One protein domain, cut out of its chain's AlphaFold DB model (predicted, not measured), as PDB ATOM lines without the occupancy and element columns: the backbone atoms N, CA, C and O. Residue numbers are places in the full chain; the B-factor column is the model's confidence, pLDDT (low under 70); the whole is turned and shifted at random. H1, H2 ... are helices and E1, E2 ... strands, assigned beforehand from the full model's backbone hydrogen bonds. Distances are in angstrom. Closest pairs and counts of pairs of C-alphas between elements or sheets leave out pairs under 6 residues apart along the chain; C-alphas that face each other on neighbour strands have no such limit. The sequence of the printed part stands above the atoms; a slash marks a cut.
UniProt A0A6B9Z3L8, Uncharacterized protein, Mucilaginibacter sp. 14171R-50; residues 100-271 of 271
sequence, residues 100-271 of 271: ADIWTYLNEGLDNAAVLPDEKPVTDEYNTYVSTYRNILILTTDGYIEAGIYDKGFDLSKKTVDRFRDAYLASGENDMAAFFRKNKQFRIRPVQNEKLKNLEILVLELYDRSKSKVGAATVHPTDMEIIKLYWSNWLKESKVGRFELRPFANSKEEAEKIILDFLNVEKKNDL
ATOM      1  N   ALA A 100      19.400 -16.140 -11.710       75.31
ATOM      2  CA  ALA A 100      20.019 -14.996 -11.061       75.31
ATOM      3  C   ALA A 100      21.015 -14.369 -12.040       75.31
ATOM      4  O   ALA A 100      22.200 -14.703 -12.057       75.31
ATOM      5  N   ASP A 101      20.519 -13.439 -12.858       85.56
ATOM      6  CA  ASP A 101      21.338 -12.692 -13.810       85.56
ATOM      7  C   ASP A 101      22.101 -11.568 -13.099       85.56
ATOM      8  O   ASP A 101      21.661 -10.417 -13.007       85.56
ATOM      9  N   ILE A 102      23.253 -11.939 -12.533       90.31
ATOM     10  CA  ILE A 102      24.151 -11.013 -11.835       90.31
ATOM     11  C   ILE A 102      24.668  -9.949 -12.804       90.31
ATOM     12  O   ILE A 102      24.838  -8.796 -12.403       90.31
ATOM     13  N   TRP A 103      24.898 -10.305 -14.072       90.81
ATOM     14  CA  TRP A 103      25.357  -9.343 -15.065       90.81
ATOM     15  C   TRP A 103      24.330  -8.227 -15.256       90.81
ATOM     16  O   TRP A 103      24.664  -7.052 -15.095       90.81
ATOM     17  N   THR A 104      23.073  -8.591 -15.507       89.19
ATOM     18  CA  THR A 104      21.967  -7.644 -15.687       89.19
ATOM     19  C   THR A 104      21.711  -6.857 -14.406       89.19
ATOM     20  O   THR A 104      21.514  -5.643 -14.456       89.19
ATOM     21  N   TYR A 105      21.807  -7.491 -13.234       92.31
ATOM     22  CA  TYR A 105      21.689  -6.785 -11.957       92.31
ATOM     23  C   TYR A 105      22.762  -5.700 -11.781       92.31
ATOM     24  O   TYR A 105      22.433  -4.573 -11.406       92.31
ATOM     25  N   LEU A 106      24.029  -5.991 -12.083       94.00
ATOM     26  CA  LEU A 106      25.087  -4.981 -12.007       94.00
ATOM     27  C   LEU A 106      24.968  -3.927 -13.118       94.00
ATOM     28  O   LEU A 106      25.346  -2.776 -12.891       94.00
ATOM     29  N   ASN A 107      24.444  -4.285 -14.294       92.06
ATOM     30  CA  ASN A 107      24.275  -3.363 -15.421       92.06
ATOM     31  C   ASN A 107      23.117  -2.385 -15.217       92.06
ATOM     32  O   ASN A 107      23.287  -1.184 -15.402       92.06
ATOM     33  N   GLU A 108      21.963  -2.892 -14.793       90.31
ATOM     34  CA  GLU A 108      20.688  -2.165 -14.819       90.31
ATOM     35  C   GLU A 108      19.984  -2.147 -13.460       90.31
ATOM     36  O   GLU A 108      19.244  -1.213 -13.156       90.31
ATOM     37  N   GLY A 109      20.234  -3.143 -12.606       89.69
ATOM     38  CA  GLY A 109      19.587  -3.275 -11.297       89.69
ATOM     39  C   GLY A 109      20.107  -2.324 -10.212       89.69
ATOM     40  O   GLY A 109      19.431  -2.142  -9.195       89.69
ATOM     41  N   LEU A 110      21.281  -1.712 -10.416       92.44
ATOM     42  CA  LEU A 110      21.897  -0.757  -9.489       92.44
ATOM     43  C   LEU A 110      21.540   0.699  -9.835       92.44
ATOM     44  O   LEU A 110      22.072   1.310 -10.771       92.44
ATOM     45  N   ASP A 111      20.675   1.283  -9.010       89.56
ATOM     46  CA  ASP A 111      20.225   2.673  -9.086       89.56
ATOM     47  C   ASP A 111      20.925   3.585  -8.054       89.56
ATOM     48  O   ASP A 111      21.794   3.158  -7.294       89.56
ATOM     49  N   ASN A 112      20.544   4.867  -8.027       89.00
ATOM     50  CA  ASN A 112      21.076   5.840  -7.061       89.00
ATOM     51  C   ASN A 112      20.572   5.604  -5.628       89.00
ATOM     52  O   ASN A 112      21.065   6.239  -4.706       89.00
ATOM     53  N   ALA A 113      19.584   4.726  -5.425       87.31
ATOM     54  CA  ALA A 113      19.150   4.315  -4.093       87.31
ATOM     55  C   ALA A 113      19.975   3.130  -3.558       87.31
ATOM     56  O   ALA A 113      19.939   2.873  -2.350       87.31
ATOM     57  N   ALA A 114      20.661   2.407  -4.457       89.81
ATOM     58  CA  ALA A 114      21.576   1.298  -4.206       89.81
ATOM     59  C   ALA A 114      23.023   1.759  -4.008       89.81
ATOM     60  O   ALA A 114      23.695   1.312  -3.085       89.81
ATOM     61  N   VAL A 115      23.485   2.634  -4.902       94.81
ATOM     62  CA  VAL A 115      24.829   3.210  -4.894       94.81
ATOM     63  C   VAL A 115      24.661   4.713  -4.753       94.81
ATOM     64  O   VAL A 115      24.336   5.406  -5.719       94.81
ATOM     65  N   LEU A 116      24.814   5.193  -3.524       93.44
ATOM     66  CA  LEU A 116      24.616   6.592  -3.183       93.44
ATOM     67  C   LEU A 116      25.738   7.429  -3.818       93.44
ATOM     68  O   LEU A 116      26.916   7.102  -3.631       93.44
ATOM     69  N   PRO A 117      25.396   8.481  -4.584       92.31
ATOM     70  CA  PRO A 117      26.380   9.437  -5.067       92.31
ATOM     71  C   PRO A 117      26.852  10.337  -3.923       92.31
ATOM     72  O   PRO A 117      26.166  10.476  -2.908       92.31
ATOM     73  N   ASP A 118      27.989  10.999  -4.122       90.88
ATOM     74  CA  ASP A 118      28.435  12.059  -3.219       90.88
ATOM     75  C   ASP A 118      27.379  13.170  -3.128       90.88
ATOM     76  O   ASP A 118      26.707  13.508  -4.112       90.88
ATOM     77  N   GLU A 119      27.213  13.737  -1.933       89.69
ATOM     78  CA  GLU A 119      26.293  14.852  -1.738       89.69
ATOM     79  C   GLU A 119      26.846  16.136  -2.359       89.69
ATOM     80  O   GLU A 119      28.042  16.293  -2.614       89.69
ATOM     81  N   LYS A 120      25.950  17.101  -2.582       90.69
ATOM     82  CA  LYS A 120      26.369  18.432  -3.014       90.69
ATOM     83  C   LYS A 120      27.300  19.045  -1.958       90.69
ATOM     84  O   LYS A 120      26.977  18.949  -0.771       90.69
ATOM     85  N   PRO A 121      28.393  19.709  -2.371       92.12
ATOM     86  CA  PRO A 121      29.260  20.401  -1.435       92.12
ATOM     87  C   PRO A 121      28.485  21.439  -0.617       92.12
ATOM     88  O   PRO A 121      27.698  22.211  -1.168       92.12
ATOM     89  N   VAL A 122      28.726  21.468   0.689       88.88
ATOM     90  CA  VAL A 122      28.223  22.490   1.611       88.88
ATOM     91  C   VAL A 122      29.396  23.383   1.974       88.88
ATOM     92  O   VAL A 122      30.440  22.883   2.373       88.88
ATOM     93  N   THR A 123      29.245  24.693   1.808       91.44
ATOM     94  CA  THR A 123      30.314  25.659   2.094       91.44
ATOM     95  C   THR A 123      29.891  26.550   3.250       91.44
ATOM     96  O   THR A 123      28.778  27.076   3.231       91.44
ATOM     97  N   ASP A 124      30.757  26.684   4.250       91.00
ATOM     98  CA  ASP A 124      30.674  27.740   5.257       91.00
ATOM     99  C   ASP A 124      31.683  28.859   4.938       91.00
ATOM    100  O   ASP A 124      32.224  28.918   3.836       91.00
ATOM    101  N   GLU A 125      31.904  29.791   5.865       91.12
ATOM    102  CA  GLU A 125      32.789  30.944   5.647       91.12
ATOM    103  C   GLU A 125      34.250  30.550   5.334       91.12
ATOM    104  O   GLU A 125      34.954  31.312   4.672       91.12
ATOM    105  N   TYR A 126      34.702  29.359   5.746       90.56
ATOM    106  CA  TYR A 126      36.113  28.960   5.674       90.56
ATOM    107  C   TYR A 126      36.356  27.651   4.921       90.56
ATOM    108  O   TYR A 126      37.468  27.421   4.446       90.56
ATOM    109  N   ASN A 127      35.353  26.778   4.819       91.19
ATOM    110  CA  ASN A 127      35.528  25.408   4.363       91.19
ATOM    111  C   ASN A 127      34.395  24.953   3.442       91.19
ATOM    112  O   ASN A 127      33.226  25.290   3.623       91.19
ATOM    113  N   THR A 128      34.746  24.083   2.495       91.06
ATOM    114  CA  THR A 128      33.791  23.311   1.697       91.06
ATOM    115  C   THR A 128      33.854  21.849   2.118       91.06
ATOM    116  O   THR A 128      34.908  21.215   2.063       91.06
ATOM    117  N   TYR A 129      32.710  21.297   2.499       86.19
ATOM    118  CA  TYR A 129      32.541  19.916   2.928       86.19
ATOM    119  C   TYR A 129      31.764  19.132   1.876       86.19
ATOM    120  O   TYR A 129      30.755  19.609   1.359       86.19
ATOM    121  N   VAL A 130      32.197  17.905   1.591       87.25
ATOM    122  CA  VAL A 130      31.472  16.965   0.726       87.25
ATOM    123  C   VAL A 130      31.214  15.692   1.516       87.25
ATOM    124  O   VAL A 130      32.154  15.040   1.968       87.25
ATOM    125  N   SER A 131      29.943  15.336   1.686       86.38
ATOM    126  CA  SER A 131      29.574  14.048   2.272       86.38
ATOM    127  C   SER A 131      29.716  12.961   1.211       86.38
ATOM    128  O   SER A 131      28.999  12.969   0.211       86.38
ATOM    129  N   THR A 132      30.624  12.020   1.443       89.25
ATOM    130  CA  THR A 132      30.860  10.871   0.560       89.25
ATOM    131  C   THR A 132      30.308   9.591   1.175       89.25
ATOM    132  O   THR A 132      30.296   9.440   2.401       89.25
ATOM    133  N   TYR A 133      29.934   8.626   0.336       90.88
ATOM    134  CA  TYR A 133      29.434   7.326   0.781       90.88
ATOM    135  C   TYR A 133      30.387   6.196   0.403       90.88
ATOM    136  O   TYR A 133      30.827   6.079  -0.738       90.88
ATOM    137  N   ARG A 134      30.641   5.295   1.356       93.62
ATOM    138  CA  ARG A 134      31.276   4.008   1.072       93.62
ATOM    139  C   ARG A 134      30.192   2.990   0.722       93.62
ATOM    140  O   ARG A 134      29.592   2.395   1.616       93.62
ATOM    141  N   ASN A 135      29.912   2.819  -0.568       96.69
ATOM    142  CA  ASN A 135      28.896   1.869  -1.024       96.69
ATOM    143  C   ASN A 135      29.469   0.452  -1.056       96.69
ATOM    144  O   ASN A 135      30.494   0.206  -1.691       96.69
ATOM    145  N   ILE A 136      28.793  -0.484  -0.391       97.44
ATOM    146  CA  ILE A 136      29.255  -1.865  -0.242       97.44
ATOM    147  C   ILE A 136      28.132  -2.824  -0.632       97.44
ATOM    148  O   ILE A 136      27.033  -2.763  -0.080       97.44
ATOM    149  N   LEU A 137      28.430  -3.743  -1.546       97.75
ATOM    150  CA  LEU A 137      27.584  -4.872  -1.904       97.75
ATOM    151  C   LEU A 137      28.213  -6.161  -1.374       97.75
ATOM    152  O   LEU A 137      29.310  -6.540  -1.775       97.75
ATOM    153  N   ILE A 138      27.487  -6.868  -0.511       97.00
ATOM    154  CA  ILE A 138      27.819  -8.244  -0.132       97.00
ATOM    155  C   ILE A 138      26.961  -9.165  -0.997       97.00
ATOM    156  O   ILE A 138      25.737  -9.177  -0.874       97.00
ATOM    157  N   LEU A 139      27.608  -9.908  -1.892       94.81
ATOM    158  CA  LEU A 139      26.980 -10.792  -2.865       94.81
ATOM    159  C   LEU A 139      27.248 -12.250  -2.486       94.81
ATOM    160  O   LEU A 139      28.391 -12.693  -2.474       94.81
ATOM    161  N   THR A 140      26.191 -13.007  -2.213       90.81
ATOM    162  CA  THR A 140      26.281 -14.454  -1.976       90.81
ATOM    163  C   THR A 140      25.933 -15.207  -3.252       90.81
ATOM    164  O   THR A 140      24.816 -15.066  -3.753       90.81
ATOM    165  N   THR A 141      26.866 -16.000  -3.770       88.31
ATOM    166  CA  THR A 141      26.671 -16.850  -4.954       88.31
ATOM    167  C   THR A 141      27.579 -18.074  -4.858       88.31
ATOM    168  O   THR A 141      28.654 -17.996  -4.280       88.31
ATOM    169  N   ASP A 142      27.194 -19.185  -5.479       81.62
ATOM    170  CA  ASP A 142      28.056 -20.365  -5.629       81.62
ATOM    171  C   ASP A 142      29.212 -20.151  -6.634       81.62
ATOM    172  O   ASP A 142      30.021 -21.047  -6.879       81.62
ATOM    173  N   GLY A 143      29.314 -18.948  -7.203       75.06
ATOM    174  CA  GLY A 143      30.297 -18.562  -8.209       75.06
ATOM    175  C   GLY A 143      29.744 -18.555  -9.625       75.06
ATOM    176  O   GLY A 143      30.465 -18.151 -10.541       75.06
ATOM    177  N   TYR A 144      28.475 -18.923  -9.799       76.50
ATOM    178  CA  TYR A 144      27.763 -18.752 -11.049       76.50
ATOM    179  C   TYR A 144      27.568 -17.261 -11.358       76.50
ATOM    180  O   TYR A 144      27.069 -16.493 -10.534       76.50
ATOM    181  N   ILE A 145      27.980 -16.860 -12.559       76.06
ATOM    182  CA  ILE A 145      27.566 -15.614 -13.204       76.06
ATOM    183  C   ILE A 145      26.688 -16.056 -14.357       76.06
ATOM    184  O   ILE A 145      27.188 -16.731 -15.250       76.06
ATOM    185  N   GLU A 146      25.413 -15.695 -14.347       71.38
ATOM    186  CA  GLU A 146      24.606 -15.733 -15.559       71.38
ATOM    187  C   GLU A 146      24.720 -14.367 -16.229       71.38
ATOM    188  O   GLU A 146      24.569 -13.343 -15.563       71.38
ATOM    189  N   ALA A 147      25.024 -14.350 -17.524       63.78
ATOM    190  CA  ALA A 147      24.915 -13.160 -18.357       63.78
ATOM    191  C   ALA A 147      23.911 -13.451 -19.472       63.78
ATOM    192  O   ALA A 147      24.299 -13.813 -20.577       63.78
ATOM    193  N   GLY A 148      22.615 -13.380 -19.173       54.06
ATOM    194  CA  GLY A 148      21.553 -13.810 -20.078       54.06
ATOM    195  C   GLY A 148      21.194 -12.752 -21.117       54.06
ATOM    196  O   GLY A 148      20.139 -12.139 -21.030       54.06
ATOM    197  N   ILE A 149      22.028 -12.549 -22.140       48.69
ATOM    198  CA  ILE A 149      21.622 -11.771 -23.323       48.69
ATOM    199  C   ILE A 149      21.331 -12.757 -24.462       48.69
ATOM    200  O   ILE A 149      22.266 -13.278 -25.067       48.69
ATOM    201  N   TYR A 150      20.044 -13.013 -24.731       44.12
ATOM    202  CA  TYR A 150      19.502 -13.640 -25.953       44.12
ATOM    203  C   TYR A 150      20.388 -14.743 -26.579       44.12
ATOM    204  O   TYR A 150      21.081 -14.499 -27.570       44.12
ATOM    205  N   ASP A 151      20.391 -15.945 -25.991       40.75
ATOM    206  CA  ASP A 151      21.085 -17.152 -26.492       40.75
ATOM    207  C   ASP A 151      22.616 -17.047 -26.670       40.75
ATOM    208  O   ASP A 151      23.255 -17.940 -27.229       40.75
ATOM    209  N   LYS A 152      23.240 -15.978 -26.162       50.97
ATOM    210  CA  LYS A 152      24.698 -15.754 -26.190       50.97
ATOM    211  C   LYS A 152      25.265 -15.513 -24.796       50.97
ATOM    212  O   LYS A 152      26.212 -14.743 -24.627       50.97
ATOM    213  N   GLY A 153      24.651 -16.136 -23.795       55.25
ATOM    214  CA  GLY A 153      25.056 -15.941 -22.417       55.25
ATOM    215  C   GLY A 153      26.378 -16.611 -22.081       55.25
ATOM    216  O   GLY A 153      26.699 -17.687 -22.586       55.25
ATOM    217  N   PHE A 154      27.160 -15.942 -21.239       67.31
ATOM    218  CA  PHE A 154      28.341 -16.534 -20.629       67.31
ATOM    219  C   PHE A 154      27.960 -17.010 -19.232       67.31
ATOM    220  O   PHE A 154      27.446 -16.218 -18.444       67.31
ATOM    221  N   ASP A 155      28.216 -18.286 -18.945       76.31
ATOM    222  CA  ASP A 155      28.004 -18.871 -17.628       76.31
ATOM    223  C   ASP A 155      29.313 -19.383 -17.011       76.31
ATOM    224  O   ASP A 155      30.257 -19.727 -17.719       76.31
ATOM    225  N   LEU A 156      29.379 -19.455 -15.680       82.19
ATOM    226  CA  LEU A 156      30.444 -20.177 -14.962       82.19
ATOM    227  C   LEU A 156      29.973 -21.562 -14.504       82.19
ATOM    228  O   LEU A 156      30.325 -22.062 -13.426       82.19
ATOM    229  N   SER A 157      29.173 -22.213 -15.353       84.56
ATOM    230  CA  SER A 157      28.790 -23.604 -15.149       84.56
ATOM    231  C   SER A 157      30.026 -24.502 -15.118       84.56
ATOM    232  O   SER A 157      31.104 -24.161 -15.619       84.56
ATOM    233  N   LYS A 158      29.858 -25.705 -14.564       87.00
ATOM    234  CA  LYS A 158      30.906 -26.727 -14.585       87.00
ATOM    235  C   LYS A 158      31.418 -26.983 -16.008       87.00
ATOM    236  O   LYS A 158      32.621 -27.056 -16.215       87.00
ATOM    237  N   LYS A 159      30.517 -27.019 -16.995       89.50
ATOM    238  CA  LYS A 159      30.861 -27.213 -18.409       89.50
ATOM    239  C   LYS A 159      31.780 -26.109 -18.938       89.50
ATOM    240  O   LYS A 159      32.741 -26.404 -19.644       89.50
ATOM    241  N   THR A 160      31.504 -24.848 -18.609       89.50
ATOM    242  CA  THR A 160      32.341 -23.725 -19.054       89.50
ATOM    243  C   THR A 160      33.716 -23.747 -18.393       89.50
ATOM    244  O   THR A 160      34.720 -23.533 -19.078       89.50
ATOM    245  N   VAL A 161      33.773 -24.062 -17.097       92.69
ATOM    246  CA  VAL A 161      35.033 -24.202 -16.357       92.69
ATOM    247  C   VAL A 161      35.874 -25.362 -16.892       92.69
ATOM    248  O   VAL A 161      37.060 -25.173 -17.157       92.69
ATOM    249  N   ASP A 162      35.264 -26.524 -17.134       94.12
ATOM    250  CA  ASP A 162      35.943 -27.693 -17.703       94.12
ATOM    251  C   ASP A 162      36.491 -27.380 -19.107       94.12
ATOM    252  O   ASP A 162      37.676 -27.571 -19.361       94.12
ATOM    253  N   ARG A 163      35.692 -26.745 -19.977       95.00
ATOM    254  CA  ARG A 163      36.142 -26.309 -21.312       95.00
ATOM    255  C   ARG A 163      37.328 -25.342 -21.255       95.00
ATOM    256  O   ARG A 163      38.223 -25.423 -22.095       95.00
ATOM    257  N   PHE A 164      37.321 -24.393 -20.317       95.69
ATOM    258  CA  PHE A 164      38.449 -23.477 -20.137       95.69
ATOM    259  C   PHE A 164      39.705 -24.233 -19.701       95.69
ATOM    260  O   PHE A 164      40.775 -24.012 -20.267       95.69
ATOM    261  N   ARG A 165      39.568 -25.137 -18.723       96.88
ATOM    262  CA  ARG A 165      40.668 -25.959 -18.216       96.88
ATOM    263  C   ARG A 165      41.302 -26.786 -19.328       96.88
ATOM    264  O   ARG A 165      42.516 -26.727 -19.490       96.88
ATOM    265  N   ASP A 166      40.491 -27.493 -20.106       97.25
ATOM    266  CA  ASP A 166      40.970 -28.351 -21.190       97.25
ATOM    267  C   ASP A 166      41.731 -27.537 -22.242       97.25
ATOM    268  O   ASP A 166      42.826 -27.913 -22.657       97.25
ATOM    269  N   ALA A 167      41.198 -26.371 -22.623       97.50
ATOM    270  CA  ALA A 167      41.852 -25.479 -23.576       97.50
ATOM    271  C   ALA A 167      43.169 -24.898 -23.032       97.50
ATOM    272  O   ALA A 167      44.140 -24.779 -23.780       97.50
ATOM    273  N   TYR A 168      43.219 -24.555 -21.742       98.12
ATOM    274  CA  TYR A 168      44.435 -24.079 -21.087       98.12
ATOM    275  C   TYR A 168      45.512 -25.167 -21.054       98.12
ATOM    276  O   TYR A 168      46.628 -24.930 -21.513       98.12
ATOM    277  N   LEU A 169      45.176 -26.376 -20.598       96.94
ATOM    278  CA  LEU A 169      46.119 -27.496 -20.532       96.94
ATOM    279  C   LEU A 169      46.631 -27.893 -21.923       96.94
ATOM    280  O   LEU A 169      47.828 -28.110 -22.096       96.94
ATOM    281  N   ALA A 170      45.754 -27.916 -22.930       97.38
ATOM    282  CA  ALA A 170      46.131 -28.219 -24.309       97.38
ATOM    283  C   ALA A 170      47.041 -27.149 -24.941       97.38
ATOM    284  O   ALA A 170      47.780 -27.451 -25.876       97.38
ATOM    285  N   SER A 171      47.000 -25.906 -24.449       97.00
ATOM    286  CA  SER A 171      47.826 -24.816 -24.981       97.00
ATOM    287  C   SER A 171      49.307 -24.916 -24.606       97.00
ATOM    288  O   SER A 171      50.139 -24.295 -25.264       97.00
ATOM    289  N   GLY A 172      49.639 -25.655 -23.540       95.31
ATOM    290  CA  GLY A 172      50.991 -25.700 -22.978       95.31
ATOM    291  C   GLY A 172      51.454 -24.392 -22.319       95.31
ATOM    292  O   GLY A 172      52.630 -24.270 -21.979       95.31
ATOM    293  N   GLU A 173      50.573 -23.398 -22.141       94.94
ATOM    294  CA  GLU A 173      50.902 -22.181 -21.398       94.94
ATOM    295  C   GLU A 173      51.015 -22.463 -19.891       94.94
ATOM    296  O   GLU A 173      50.210 -23.191 -19.320       94.94
ATOM    297  N   ASN A 174      51.988 -21.828 -19.229       93.56
ATOM    298  CA  ASN A 174      52.194 -21.941 -17.777       93.56
ATOM    299  C   ASN A 174      51.560 -20.785 -16.975       93.56
ATOM    300  O   ASN A 174      51.574 -20.809 -15.746       93.56
ATOM    301  N   ASP A 175      51.029 -19.760 -17.652       96.25
ATOM    302  CA  ASP A 175      50.335 -18.622 -17.037       96.25
ATOM    303  C   ASP A 175      48.870 -18.595 -17.499       96.25
ATOM    304  O   ASP A 175      48.540 -18.143 -18.601       96.25
ATOM    305  N   MET A 176      47.975 -19.046 -16.618       96.38
ATOM    306  CA  MET A 176      46.530 -19.081 -16.856       96.38
ATOM    307  C   MET A 176      45.945 -17.691 -17.156       96.38
ATOM    308  O   MET A 176      45.025 -17.565 -17.967       96.38
ATOM    309  N   ALA A 177      46.483 -16.631 -16.547       95.69
ATOM    310  CA  ALA A 177      46.023 -15.271 -16.795       95.69
ATOM    311  C   ALA A 177      46.491 -14.760 -18.166       95.69
ATOM    312  O   ALA A 177      45.737 -14.055 -18.842       95.69
ATOM    313  N   ALA A 178      47.706 -15.108 -18.605       95.62
ATOM    314  CA  ALA A 178      48.169 -14.815 -19.964       95.62
ATOM    315  C   ALA A 178      47.330 -15.542 -21.017       95.62
ATOM    316  O   ALA A 178      46.850 -14.892 -21.953       95.62
ATOM    317  N   PHE A 179      47.077 -16.837 -20.816       97.31
ATOM    318  CA  PHE A 179      46.206 -17.626 -21.682       97.31
ATOM    319  C   PHE A 179      44.815 -16.991 -21.795       97.31
ATOM    320  O   PHE A 179      44.328 -16.732 -22.897       97.31
ATOM    321  N   PHE A 180      44.197 -16.650 -20.662       95.50
ATOM    322  CA  PHE A 180      42.884 -16.006 -20.622       95.50
ATOM    323  C   PHE A 180      42.860 -14.660 -21.363       95.50
ATOM    324  O   PHE A 180      41.924 -14.360 -22.107       95.50
ATOM    325  N   ARG A 181      43.919 -13.845 -21.239       93.25
ATOM    326  CA  ARG A 181      44.028 -12.580 -21.984       93.25
ATOM    327  C   ARG A 181      44.121 -12.808 -23.497       93.25
ATOM    328  O   ARG A 181      43.531 -12.032 -24.247       93.25
ATOM    329  N   LYS A 182      44.819 -13.838 -23.970       94.75
ATOM    330  CA  LYS A 182      44.922 -14.126 -25.412       94.75
ATOM    331  C   LYS A 182      43.614 -14.680 -25.991       94.75
ATOM    332  O   LYS A 182      43.269 -14.379 -27.129       94.75
ATOM    333  N   ASN A 183      42.858 -15.422 -25.188       93.69
ATOM    334  CA  ASN A 183      41.676 -16.163 -25.618       93.69
ATOM    335  C   ASN A 183      40.373 -15.419 -25.294       93.69
ATOM    336  O   ASN A 183      39.687 -15.698 -24.309       93.69
ATOM    337  N   LYS A 184      40.008 -14.460 -26.153       89.06
ATOM    338  CA  LYS A 184      38.831 -13.590 -25.963       89.06
ATOM    339  C   LYS A 184      37.497 -14.343 -25.866       89.06
ATOM    340  O   LYS A 184      36.569 -13.816 -25.265       89.06
ATOM    341  N   GLN A 185      37.400 -15.558 -26.406       88.81
ATOM    342  CA  GLN A 185      36.207 -16.410 -26.322       88.81
ATOM    343  C   GLN A 185      35.849 -16.835 -24.889       88.81
ATOM    344  O   GLN A 185      34.723 -17.250 -24.634       88.81
ATOM    345  N   PHE A 186      36.802 -16.732 -23.962       90.00
ATOM    346  CA  PHE A 186      36.614 -17.012 -22.542       90.00
ATOM    347  C   PHE A 186      36.322 -15.755 -21.723       90.00
ATOM    348  O   PHE A 186      36.336 -15.809 -20.506       90.00
ATOM    349  N   ARG A 187      36.088 -14.596 -22.342       87.44
ATOM    350  CA  ARG A 187      35.823 -13.366 -21.592       87.44
ATOM    351  C   ARG A 187      34.330 -13.135 -21.408       87.44
ATOM    352  O   ARG A 187      33.539 -13.343 -22.326       87.44
ATOM    353  N   ILE A 188      33.971 -12.623 -20.236       87.81
ATOM    354  CA  ILE A 188      32.631 -12.113 -19.948       87.81
ATOM    355  C   ILE A 188      32.590 -10.652 -20.389       87.81
ATOM    356  O   ILE A 188      33.512  -9.890 -20.099       87.81
ATOM    357  N   ARG A 189      31.523 -10.240 -21.082       88.31
ATOM    358  CA  ARG A 189      31.348  -8.836 -21.470       88.31
ATOM    359  C   ARG A 189      31.318  -7.955 -20.210       88.31
ATOM    360  O   ARG A 189      30.495  -8.214 -19.330       88.31
ATOM    361  N   PRO A 190      32.147  -6.906 -20.108       92.12
ATOM    362  CA  PRO A 190      32.098  -6.013 -18.961       92.12
ATOM    363  C   PRO A 190      30.786  -5.233 -18.936       92.12
ATOM    364  O   PRO A 190      30.241  -4.851 -19.979       92.12
ATOM    365  N   VAL A 191      30.303  -4.988 -17.728       91.94
ATOM    366  CA  VAL A 191      29.120  -4.174 -17.466       91.94
ATOM    367  C   VAL A 191      29.422  -2.703 -17.774       91.94
ATOM    368  O   VAL A 191      30.523  -2.223 -17.508       91.94
ATOM    369  N   GLN A 192      28.448  -1.979 -18.331       92.06
ATOM    370  CA  GLN A 192      28.573  -0.552 -18.649       92.06
ATOM    371  C   GLN A 192      27.740   0.285 -17.673       92.06
ATOM    372  O   GLN A 192      26.774   0.939 -18.057       92.06
ATOM    373  N   ASN A 193      28.120   0.259 -16.393       94.56
ATOM    374  CA  ASN A 193      27.454   1.021 -15.338       94.56
ATOM    375  C   ASN A 193      28.464   1.880 -14.570       94.56
ATOM    376  O   ASN A 193      29.264   1.383 -13.779       94.56
ATOM    377  N   GLU A 194      28.389   3.197 -14.765       95.12
ATOM    378  CA  GLU A 194      29.297   4.166 -14.140       95.12
ATOM    379  C   GLU A 194      29.213   4.202 -12.607       95.12
ATOM    380  O   GLU A 194      30.122   4.729 -11.970       95.12
ATOM    381  N   LYS A 195      28.172   3.626 -11.992       95.69
ATOM    382  CA  LYS A 195      28.069   3.533 -10.527       95.69
ATOM    383  C   LYS A 195      29.061   2.535  -9.925       95.69
ATOM    384  O   LYS A 195      29.423   2.677  -8.762       95.69
ATOM    385  N   LEU A 196      29.533   1.554 -10.701       96.75
ATOM    386  CA  LEU A 196      30.412   0.492 -10.200       96.75
ATOM    387  C   LEU A 196      31.758   1.017  -9.682       96.75
ATOM    388  O   LEU A 196      32.306   0.447  -8.741       96.75
ATOM    389  N   LYS A 197      32.250   2.144 -10.212       96.19
ATOM    390  CA  LYS A 197      33.493   2.779  -9.736       96.19
ATOM    391  C   LYS A 197      33.434   3.230  -8.278       96.19
ATOM    392  O   LYS A 197      34.465   3.288  -7.623       96.19
ATOM    393  N   ASN A 198      32.226   3.483  -7.774       95.94
ATOM    394  CA  ASN A 198      31.967   3.900  -6.399       95.94
ATOM    395  C   ASN A 198      31.397   2.759  -5.545       95.94
ATOM    396  O   ASN A 198      30.849   3.024  -4.477       95.94
ATOM    397  N   LEU A 199      31.474   1.511  -6.023       97.94
ATOM    398  CA  LEU A 199      30.958   0.327  -5.347       97.94
ATOM    399  C   LEU A 199      32.096  -0.625  -4.971       97.94
ATOM    400  O   LEU A 199      32.906  -1.017  -5.813       97.94
ATOM    401  N   GLU A 200      32.110  -1.044  -3.709       98.50
ATOM    402  CA  GLU A 200      32.924  -2.159  -3.238       98.50
ATOM    403  C   GLU A 200      32.089  -3.445  -3.215       98.50
ATOM    404  O   GLU A 200      30.953  -3.432  -2.739       98.50
ATOM    405  N   ILE A 201      32.631  -4.564  -3.703       98.44
ATOM    406  CA  ILE A 201      31.903  -5.840  -3.776       98.44
ATOM    407  C   ILE A 201      32.644  -6.941  -3.015       98.44
ATOM    408  O   ILE A 201      33.753  -7.326  -3.377       98.44
ATOM    409  N   LEU A 202      32.001  -7.514  -2.002       98.25
ATOM    410  CA  LEU A 202      32.441  -8.755  -1.371       98.25
ATOM    411  C   LEU A 202      31.617  -9.911  -1.936       98.25
ATOM    412  O   LEU A 202      30.418  -9.993  -1.674       98.25
ATOM    413  N   VAL A 203      32.253 -10.807  -2.687       96.38
ATOM    414  CA  VAL A 203      31.621 -12.036  -3.178       96.38
ATOM    415  C   VAL A 203      31.952 -13.181  -2.226       96.38
ATOM    416  O   VAL A 203      33.127 -13.485  -2.003       96.38
ATOM    417  N   LEU A 204      30.916 -13.798  -1.666       94.31
ATOM    418  CA  LEU A 204      30.997 -14.909  -0.720       94.31
ATOM    419  C   LEU A 204      30.399 -16.177  -1.318       94.31
ATOM    420  O   LEU A 204      29.571 -16.106  -2.225       94.31
ATOM    421  N   GLU A 205      30.758 -17.305  -0.705       90.06
ATOM    422  CA  GLU A 205      30.212 -18.636  -0.991       90.06
ATOM    423  C   GLU A 205      30.636 -19.238  -2.338       90.06
ATOM    424  O   GLU A 205      30.018 -20.189  -2.812       90.06
ATOM    425  N   LEU A 206      31.741 -18.757  -2.928       90.38
ATOM    426  CA  LEU A 206      32.273 -19.336  -4.164       90.38
ATOM    427  C   LEU A 206      32.600 -20.822  -3.955       90.38
ATOM    428  O   LEU A 206      33.355 -21.181  -3.041       90.38
ATOM    429  N   TYR A 207      32.056 -21.686  -4.811       87.38
ATOM    430  CA  TYR A 207      32.150 -23.128  -4.632       87.38
ATOM    431  C   TYR A 207      33.230 -23.755  -5.515       87.38
ATOM    432  O   TYR A 207      33.243 -23.611  -6.738       87.38
ATOM    433  N   ASP A 208      34.147 -24.490  -4.884       88.69
ATOM    434  CA  ASP A 208      35.205 -25.220  -5.578       88.69
ATOM    435  C   ASP A 208      34.787 -26.672  -5.840       88.69
ATOM    436  O   ASP A 208      34.953 -27.555  -4.997       88.69
ATOM    437  N   ARG A 209      34.259 -26.924  -7.039       89.25
ATOM    438  CA  ARG A 209      33.789 -28.256  -7.467       89.25
ATOM    439  C   ARG A 209      34.933 -29.218  -7.811       89.25
ATOM    440  O   ARG A 209      34.677 -30.378  -8.124       89.25
ATOM    441  N   SER A 210      36.181 -28.749  -7.767       90.06
ATOM    442  CA  SER A 210      37.380 -29.543  -8.059       90.06
ATOM    443  C   SER A 210      38.039 -30.127  -6.808       90.06
ATOM    444  O   SER A 210      39.181 -30.576  -6.859       90.06
ATOM    445  N   LYS A 211      37.333 -30.133  -5.673       89.88
ATOM    446  CA  LYS A 211      37.791 -30.753  -4.427       89.88
ATOM    447  C   LYS A 211      37.053 -32.056  -4.140       89.88
ATOM    448  O   LYS A 211      35.860 -32.205  -4.387       89.88
ATOM    449  N   SER A 212      37.781 -33.012  -3.578       87.12
ATOM    450  CA  SER A 212      37.228 -34.241  -3.013       87.12
ATOM    451  C   SER A 212      36.466 -33.962  -1.710       87.12
ATOM    452  O   SER A 212      36.583 -32.886  -1.124       87.12
ATOM    453  N   LYS A 213      35.742 -34.965  -1.191       82.88
ATOM    454  CA  LYS A 213      35.048 -34.877   0.112       82.88
ATOM    455  C   LYS A 213      35.979 -34.541   1.286       82.88
ATOM    456  O   LYS A 213      35.515 -34.005   2.283       82.88
ATOM    457  N   VAL A 214      37.271 -34.854   1.162       84.94
ATOM    458  CA  VAL A 214      38.310 -34.560   2.166       84.94
ATOM    459  C   VAL A 214      39.059 -33.248   1.885       84.94
ATOM    460  O   VAL A 214      40.056 -32.955   2.533       84.94
ATOM    461  N   GLY A 215      38.608 -32.458   0.905       83.88
ATOM    462  CA  GLY A 215      39.152 -31.133   0.591       83.88
ATOM    463  C   GLY A 215      40.379 -31.118  -0.328       83.88
ATOM    464  O   GLY A 215      40.812 -30.038  -0.725       83.88
ATOM    465  N   ALA A 216      40.917 -32.282  -0.709       88.94
ATOM    466  CA  ALA A 216      42.036 -32.379  -1.648       88.94
ATOM    467  C   ALA A 216      41.593 -32.047  -3.080       88.94
ATOM    468  O   ALA A 216      40.537 -32.524  -3.508       88.94
ATOM    469  N   ALA A 217      42.397 -31.267  -3.810       92.69
ATOM    470  CA  ALA A 217      42.166 -30.972  -5.222       92.69
ATOM    471  C   ALA A 217      42.228 -32.259  -6.061       92.69
ATOM    472  O   ALA A 217      43.137 -33.071  -5.899       92.69
ATOM    473  N   THR A 218      41.248 -32.451  -6.940       93.44
ATOM    474  CA  THR A 218      41.154 -33.611  -7.839       93.44
ATOM    475  C   THR A 218      41.616 -33.288  -9.253       93.44
ATOM    476  O   THR A 218      41.994 -34.197  -9.986       93.44
ATOM    477  N   VAL A 219      41.600 -32.007  -9.637       93.94
ATOM    478  CA  VAL A 219      42.066 -31.517 -10.938       93.94
ATOM    479  C   VAL A 219      42.750 -30.159 -10.786       93.94
ATOM    480  O   VAL A 219      42.388 -29.374  -9.910       93.94
ATOM    481  N   HIS A 220      43.705 -29.871 -11.672       93.62
ATOM    482  CA  HIS A 220      44.385 -28.580 -11.758       93.62
ATOM    483  C   HIS A 220      44.331 -28.013 -13.190       93.62
ATOM    484  O   HIS A 220      44.433 -28.789 -14.142       93.62
ATOM    485  N   PRO A 221      44.211 -26.682 -13.363       95.56
ATOM    486  CA  PRO A 221      43.818 -25.708 -12.336       95.56
ATOM    487  C   PRO A 221      42.429 -26.004 -11.744       95.56
ATOM    488  O   PRO A 221      41.538 -26.538 -12.409       95.56
ATOM    489  N   THR A 222      42.267 -25.682 -10.468       95.38
ATOM    490  CA  THR A 222      41.035 -25.878  -9.697       95.38
ATOM    491  C   THR A 222      39.902 -24.996 -10.221       95.38
ATOM    492  O   THR A 222      40.127 -23.953 -10.841       95.38
ATOM    493  N   ASP A 223      38.658 -25.388  -9.948       93.19
ATOM    494  CA  ASP A 223      37.483 -24.557 -10.232       93.19
ATOM    495  C   ASP A 223      37.612 -23.186  -9.560       93.19
ATOM    496  O   ASP A 223      37.312 -22.176 -10.184       93.19
ATOM    497  N   MET A 224      38.117 -23.128  -8.324       93.44
ATOM    498  CA  MET A 224      38.317 -21.865  -7.609       93.44
ATOM    499  C   MET A 224      39.337 -20.946  -8.287       93.44
ATOM    500  O   MET A 224      39.107 -19.740  -8.374       93.44
ATOM    501  N   GLU A 225      40.458 -21.487  -8.769       95.25
ATOM    502  CA  GLU A 225      41.463 -20.712  -9.508       95.25
ATOM    503  C   GLU A 225      40.861 -20.106 -10.782       95.25
ATOM    504  O   GLU A 225      41.036 -18.912 -11.046       95.25
ATOM    505  N   ILE A 226      40.090 -20.899 -11.528       95.31
ATOM    506  CA  ILE A 226      39.417 -20.454 -12.751       95.31
ATOM    507  C   ILE A 226      38.333 -19.417 -12.416       95.31
ATOM    508  O   ILE A 226      38.352 -18.315 -12.958       95.31
ATOM    509  N   ILE A 227      37.425 -19.706 -11.480       93.75
ATOM    510  CA  ILE A 227      36.341 -18.799 -11.067       93.75
ATOM    511  C   ILE A 227      36.914 -17.454 -10.609       93.75
ATOM    512  O   ILE A 227      36.450 -16.406 -11.062       93.75
ATOM    513  N   LYS A 228      37.962 -17.453  -9.774       95.00
ATOM    514  CA  LYS A 228      38.611 -16.211  -9.330       95.00
ATOM    515  C   LYS A 228      39.213 -15.421 -10.482       95.00
ATOM    516  O   LYS A 228      39.111 -14.194 -10.462       95.00
ATOM    517  N   LEU A 229      39.818 -16.083 -11.468       95.81
ATOM    518  CA  LEU A 229      40.344 -15.417 -12.659       95.81
ATOM    519  C   LEU A 229      39.223 -14.715 -13.438       95.81
ATOM    520  O   LEU A 229      39.347 -13.526 -13.738       95.81
ATOM    521  N   TYR A 230      38.124 -15.421 -13.696       94.56
ATOM    522  CA  TYR A 230      36.963 -14.884 -14.406       94.56
ATOM    523  C   TYR A 230      36.329 -13.699 -13.679       94.56
ATOM    524  O   TYR A 230      36.215 -12.619 -14.255       94.56
ATOM    525  N   TRP A 231      35.972 -13.872 -12.404       94.94
ATOM    526  CA  TRP A 231      35.388 -12.809 -11.584       94.94
ATOM    527  C   TRP A 231      36.322 -11.604 -11.474       94.94
ATOM    528  O   TRP A 231      35.887 -10.469 -11.650       94.94
ATOM    529  N   SER A 232      37.615 -11.832 -11.233       96.62
ATOM    530  CA  SER A 232      38.575 -10.734 -11.095       96.62
ATOM    531  C   SER A 232      38.744  -9.957 -12.392       96.62
ATOM    532  O   SER A 232      38.836  -8.734 -12.352       96.62
ATOM    533  N   ASN A 233      38.814 -10.638 -13.538       95.38
ATOM    534  CA  ASN A 233      38.889  -9.955 -14.823       95.38
ATOM    535  C   ASN A 233      37.594  -9.181 -15.104       95.38
ATOM    536  O   ASN A 233      37.663  -7.989 -15.389       95.38
ATOM    537  N   TRP A 234      36.437  -9.820 -14.940       94.69
ATOM    538  CA  TRP A 234      35.143  -9.211 -15.224       94.69
ATOM    539  C   TRP A 234      34.849  -7.984 -14.351       94.69
ATOM    540  O   TRP A 234      34.459  -6.942 -14.880       94.69
ATOM    541  N   LEU A 235      35.087  -8.056 -13.036       96.44
ATOM    542  CA  LEU A 235      34.875  -6.926 -12.122       96.44
ATOM    543  C   LEU A 235      35.852  -5.772 -12.401       96.44
ATOM    544  O   LEU A 235      35.442  -4.611 -12.377       96.44
ATOM    545  N   LYS A 236      37.119  -6.072 -12.733       96.94
ATOM    546  CA  LYS A 236      38.110  -5.053 -13.133       96.94
ATOM    547  C   LYS A 236      37.722  -4.366 -14.438       96.94
ATOM    548  O   LYS A 236      37.732  -3.141 -14.506       96.94
ATOM    549  N   GLU A 237      37.367  -5.133 -15.467       95.56
ATOM    550  CA  GLU A 237      36.950  -4.580 -16.762       95.56
ATOM    551  C   GLU A 237      35.621  -3.807 -16.653       95.56
ATOM    552  O   GLU A 237      35.416  -2.836 -17.378       95.56
ATOM    553  N   SER A 238      34.760  -4.171 -15.694       96.06
ATOM    554  CA  SER A 238      33.528  -3.439 -15.345       96.06
ATOM    555  C   SER A 238      33.765  -2.224 -14.432       96.06
ATOM    556  O   SER A 238      32.806  -1.601 -13.984       96.06
ATOM    557  N   LYS A 239      35.031  -1.873 -14.155       97.75
ATOM    558  CA  LYS A 239      35.450  -0.719 -13.340       97.75
ATOM    559  C   LYS A 239      34.898  -0.718 -11.908       97.75
ATOM    560  O   LYS A 239      34.619   0.348 -11.370       97.75
ATOM    561  N   VAL A 240      34.731  -1.883 -11.284       98.06
ATOM    562  CA  VAL A 240      34.342  -1.964  -9.865       98.06
ATOM    563  C   VAL A 240      35.444  -1.363  -8.989       98.06
ATOM    564  O   VAL A 240      36.614  -1.692  -9.181       98.06
ATOM    565  N   GLY A 241      35.079  -0.501  -8.034       96.69
ATOM    566  CA  GLY A 241      36.039   0.265  -7.226       96.69
ATOM    567  C   GLY A 241      36.991  -0.617  -6.409       96.69
ATOM    568  O   GLY A 241      38.211  -0.483  -6.495       96.69
ATOM    569  N   ARG A 242      36.439  -1.569  -5.653       97.62
ATOM    570  CA  ARG A 242      37.194  -2.607  -4.929       97.62
ATOM    571  C   ARG A 242      36.379  -3.888  -4.896       97.62
ATOM    572  O   ARG A 242      35.158  -3.841  -4.812       97.62
ATOM    573  N   PHE A 243      37.035  -5.042  -4.896       98.50
ATOM    574  CA  PHE A 243      36.335  -6.290  -4.629       98.50
ATOM    575  C   PHE A 243      37.201  -7.327  -3.924       98.50
ATOM    576  O   PHE A 243      38.427  -7.308  -4.025       98.50
ATOM    577  N   GLU A 244      36.538  -8.260  -3.249       98.12
ATOM    578  CA  GLU A 244      37.145  -9.465  -2.691       98.12
ATOM    579  C   GLU A 244      36.316 -10.697  -3.050       98.12
ATOM    580  O   GLU A 244      35.088 -10.662  -3.050       98.12
ATOM    581  N   LEU A 245      37.011 -11.792  -3.362       97.06
ATOM    582  CA  LEU A 245      36.420 -13.063  -3.775       97.06
ATOM    583  C   LEU A 245      36.777 -14.131  -2.749       97.06
ATOM    584  O   LEU A 245      37.949 -14.517  -2.621       97.06
ATOM    585  N   ARG A 246      35.778 -14.608  -2.015       95.19
ATOM    586  CA  ARG A 246      35.966 -15.527  -0.895       95.19
ATOM    587  C   ARG A 246      35.245 -16.851  -1.169       95.19
ATOM    588  O   ARG A 246      34.114 -16.837  -1.655       95.19
ATOM    589  N   PRO A 247      35.908 -17.995  -0.911       91.38
ATOM    590  CA  PRO A 247      35.255 -19.295  -0.994       91.38
ATOM    591  C   PRO A 247      34.176 -19.426   0.090       91.38
ATOM    592  O   PRO A 247      34.029 -18.543   0.938       91.38
ATOM    593  N   PHE A 248      33.464 -20.550   0.074       86.44
ATOM    594  CA  PHE A 248      32.623 -20.979   1.193       86.44
ATOM    595  C   PHE A 248      33.380 -20.885   2.529       86.44
ATOM    596  O   PHE A 248      34.509 -21.374   2.637       86.44
ATOM    597  N   ALA A 249      32.768 -20.247   3.528       89.69
ATOM    598  CA  ALA A 249      33.339 -20.137   4.868       89.69
ATOM    599  C   ALA A 249      33.099 -21.433   5.656       89.69
ATOM    600  O   ALA A 249      31.994 -21.965   5.673       89.69
ATOM    601  N   ASN A 250      34.115 -21.942   6.349       87.56
ATOM    602  CA  ASN A 250      34.025 -23.214   7.073       87.56
ATOM    603  C   ASN A 250      33.246 -23.094   8.387       87.56
ATOM    604  O   ASN A 250      32.829 -24.102   8.957       87.56
ATOM    605  N   SER A 251      33.052 -21.871   8.884       91.69
ATOM    606  CA  SER A 251      32.227 -21.601  10.053       91.69
ATOM    607  C   SER A 251      31.571 -20.226   9.980       91.69
ATOM    608  O   SER A 251      31.920 -19.367   9.163       91.69
ATOM    609  N   LYS A 252      30.616 -20.001  10.884       92.69
ATOM    610  CA  LYS A 252      29.971 -18.702  11.051       92.69
ATOM    611  C   LYS A 252      30.961 -17.621  11.489       92.69
ATOM    612  O   LYS A 252      30.858 -16.486  11.041       92.69
ATOM    613  N   GLU A 253      31.897 -17.970  12.360       94.19
ATOM    614  CA  GLU A 253      32.925 -17.073  12.890       94.19
ATOM    615  C   GLU A 253      33.898 -16.658  11.785       94.19
ATOM    616  O   GLU A 253      34.271 -15.489  11.703       94.19
ATOM    617  N   GLU A 254      34.262 -17.583  10.888       94.50
ATOM    618  CA  GLU A 254      35.054 -17.259   9.699       94.50
ATOM    619  C   GLU A 254      34.293 -16.296   8.777       94.50
ATOM    620  O   GLU A 254      34.846 -15.272   8.373       94.50
ATOM    621  N   ALA A 255      33.012 -16.566   8.494       95.00
ATOM    622  CA  ALA A 255      32.176 -15.675   7.687       95.00
ATOM    623  C   ALA A 255      32.032 -14.280   8.323       95.00
ATOM    624  O   ALA A 255      32.138 -13.266   7.632       95.00
ATOM    625  N   GLU A 256      31.825 -14.218   9.641       95.62
ATOM    626  CA  GLU A 256      31.758 -12.968  10.401       95.62
ATOM    627  C   GLU A 256      33.061 -12.186  10.284       95.62
ATOM    628  O   GLU A 256      33.029 -11.008   9.932       95.62
ATOM    629  N   LYS A 257      34.203 -12.844  10.505       95.56
ATOM    630  CA  LYS A 257      35.517 -12.220  10.377       95.56
ATOM    631  C   LYS A 257      35.737 -11.667   8.970       95.56
ATOM    632  O   LYS A 257      36.122 -10.515   8.833       95.56
ATOM    633  N   ILE A 258      35.450 -12.453   7.930       96.62
ATOM    634  CA  ILE A 258      35.587 -12.022   6.531       96.62
ATOM    635  C   ILE A 258      34.758 -10.761   6.258       96.62
ATOM    636  O   ILE A 258      35.260  -9.814   5.651       96.62
ATOM    637  N   ILE A 259      33.497 -10.738   6.701       96.62
ATOM    638  CA  ILE A 259      32.606  -9.592   6.493       96.62
ATOM    639  C   ILE A 259      33.127  -8.369   7.245       96.62
ATOM    640  O   ILE A 259      33.250  -7.302   6.650       96.62
ATOM    641  N   LEU A 260      33.444  -8.504   8.532       96.12
ATOM    642  CA  LEU A 260      33.899  -7.383   9.351       96.12
ATOM    643  C   LEU A 260      35.250  -6.827   8.876       96.12
ATOM    644  O   LEU A 260      35.394  -5.608   8.789       96.12
ATOM    645  N   ASP A 261      36.183  -7.689   8.466       96.44
ATOM    646  CA  ASP A 261      37.457  -7.284   7.860       96.44
ATOM    647  C   ASP A 261      37.220  -6.500   6.560       96.44
ATOM    648  O   ASP A 261      37.800  -5.432   6.356       96.44
ATOM    649  N   PHE A 262      36.321  -6.977   5.688       96.75
ATOM    650  CA  PHE A 262      35.982  -6.262   4.455       96.75
ATOM    651  C   PHE A 262      35.374  -4.888   4.753       96.75
ATOM    652  O   PHE A 262      35.730  -3.890   4.121       96.75
ATOM    653  N   LEU A 263      34.490  -4.818   5.752       94.88
ATOM    654  CA  LEU A 263      33.897  -3.575   6.239       94.88
ATOM    655  C   LEU A 263      34.897  -2.686   6.995       94.88
ATOM    656  O   LEU A 263      34.576  -1.521   7.217       94.88
ATOM    657  N   ASN A 264      36.101  -3.164   7.320       94.25
ATOM    658  CA  ASN A 264      37.060  -2.483   8.191       94.25
ATOM    659  C   ASN A 264      36.424  -2.112   9.547       94.25
ATOM    660  O   ASN A 264      36.365  -0.947   9.950       94.25
ATOM    661  N   VAL A 265      35.840  -3.115  10.207       93.69
ATOM    662  CA  VAL A 265      35.125  -2.986  11.481       93.69
ATOM    663  C   VAL A 265      35.719  -3.953  12.492       93.69
ATOM    664  O   VAL A 265      35.730  -5.159  12.277       93.69
ATOM    665  N   GLU A 266      36.131  -3.436  13.646       91.19
ATOM    666  CA  GLU A 266      36.461  -4.280  14.791       91.19
ATOM    667  C   GLU A 266      35.184  -4.744  15.496       91.19
ATOM    668  O   GLU A 266      34.274  -3.953  15.773       91.19
ATOM    669  N   LYS A 267      35.120  -6.041  15.813       89.38
ATOM    670  CA  LYS A 267      34.018  -6.600  16.592       89.38
ATOM    671  C   LYS A 267      34.054  -6.030  18.008       89.38
ATOM    672  O   LYS A 267      35.035  -6.191  18.728       89.38
ATOM    673  N   LYS A 268      32.960  -5.393  18.418       85.62
ATOM    674  CA  LYS A 268      32.763  -4.898  19.779       85.62
ATOM    675  C   LYS A 268      31.849  -5.860  20.526       85.62
ATOM    676  O   LYS A 268      30.774  -6.191  20.034       85.62
ATOM    677  N   ASN A 269      32.274  -6.285  21.710       76.12
ATOM    678  CA  ASN A 269      31.391  -6.965  22.651       76.12
ATOM    679  C   ASN A 269      30.607  -5.891  23.414       76.12
ATOM    680  O   ASN A 269      31.188  -4.869  23.790       76.12
ATOM    681  N   ASP A 270      29.304  -6.090  23.602       58.69
ATOM    682  CA  ASP A 270      28.522  -5.223  24.482       58.69
ATOM    683  C   ASP A 270      29.110  -5.297  25.904       58.69
ATOM    684  O   ASP A 270      29.269  -6.388  26.456       58.69
ATOM    685  N   LEU A 271      29.489  -4.131  26.442       40.00
ATOM    686  CA  LEU A 271      29.765  -3.898  27.865       40.00
ATOM    687  C   LEU A 271      28.464  -3.498  28.560       40.00
ATOM    688  O   LEU A 271      27.757  -2.630  27.988       40.00
TER     689      LEU A 271
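AT A GLANCE: This is residues 100 to 271 of the 271 residues of an uncharacterized protein of Mucilaginibacter sp. 14171R-50 (UniProt A0A6B9Z3L8). A small wall of three parallel strands is covered by H5 on one face and H6 on the other, while H2 and H3 lie beyond H5, away from the sheet. H4 only grazes the sheet, H1 is near H4, and a long loop reaches out from the body, with residues 123 to 128 sticking out free. You will find 172 residues with six named helices and three named strands, in the order H1 E1 H2 H3 H4 E2 H5 E3 H6; the sheet's order is E1 E2 E3. The class is mixed, with 81 residues, under half, in named elements; the whole is loose, with a radius of gyration of the C-alphas of 19.2 A and spans of 68 by 45 by 29 A.

HOW THE PARTS SIT: Start at H1, residues 102 to 109: it is close to but not clearly touching H4, residues 194 to 198, and the closest C-alphas, of Leu 106 and Leu 196, are 7.8 A apart. Next look at edge strand E1, residues 135 to 140, parallel to E2, residues 199 to 206, at 15 degrees; N 137 and O 200 are within hydrogen-bond range at 2.8 A. H2, residues 158 to 171, touches H5, residues 223 to 237, with residues 161 to 165 alone, about perpendicular at 89 degrees; the closest C-alphas, of Val 161 and Asp 223, are 6.6 A apart. H3, residues 176 to 182, is close to but not clearly touching H5; the closest C-alphas, of Ala 177 and Leu 229, are 7.0 A apart. E2 is parallel to E3, residues 242 to 247, at 8 degrees, with N 203 and O 244 at 2.9 A. E2, H5 and E3 make a strand-helix-strand unit, two parallel neighbour strands with a helix between, and its crossover is right-handed; E1, H2, H3, H4 and E2 make another. H5 runs along the strands at a height over the sheet of 9.6 A; on the opposite face H6, residues 252 to 263, runs along them over E2 at 9.9 A. Every O i to N i+4 pair is within hydrogen-bond range in H1, H2, H3, H5 and H6; H4 has 0 of 1, and 1 of 2 O i to N i+3 pairs.

IN THESE COORDINATES: Find C-alpha 102 at (24.151, -11.013, -11.835), where H1 begins. H2 is 20.0 A long, E2 19.7 A and H5 21.0 A. H6 runs 16.4 A to C-alpha 263 at (33.897, -3.575, 6.239).

THE WHOLE: The two C-alphas farthest apart, of Glu 125 and Ala 170, are 67.6 A apart. The printed part has no cut; the links H1 to E1, E1 to H2, H3 to H4 and E2 to H5 are long. The mean pLDDT of the printed part is 89.7, with residues 147 to 154 and 270 to 271 under 70.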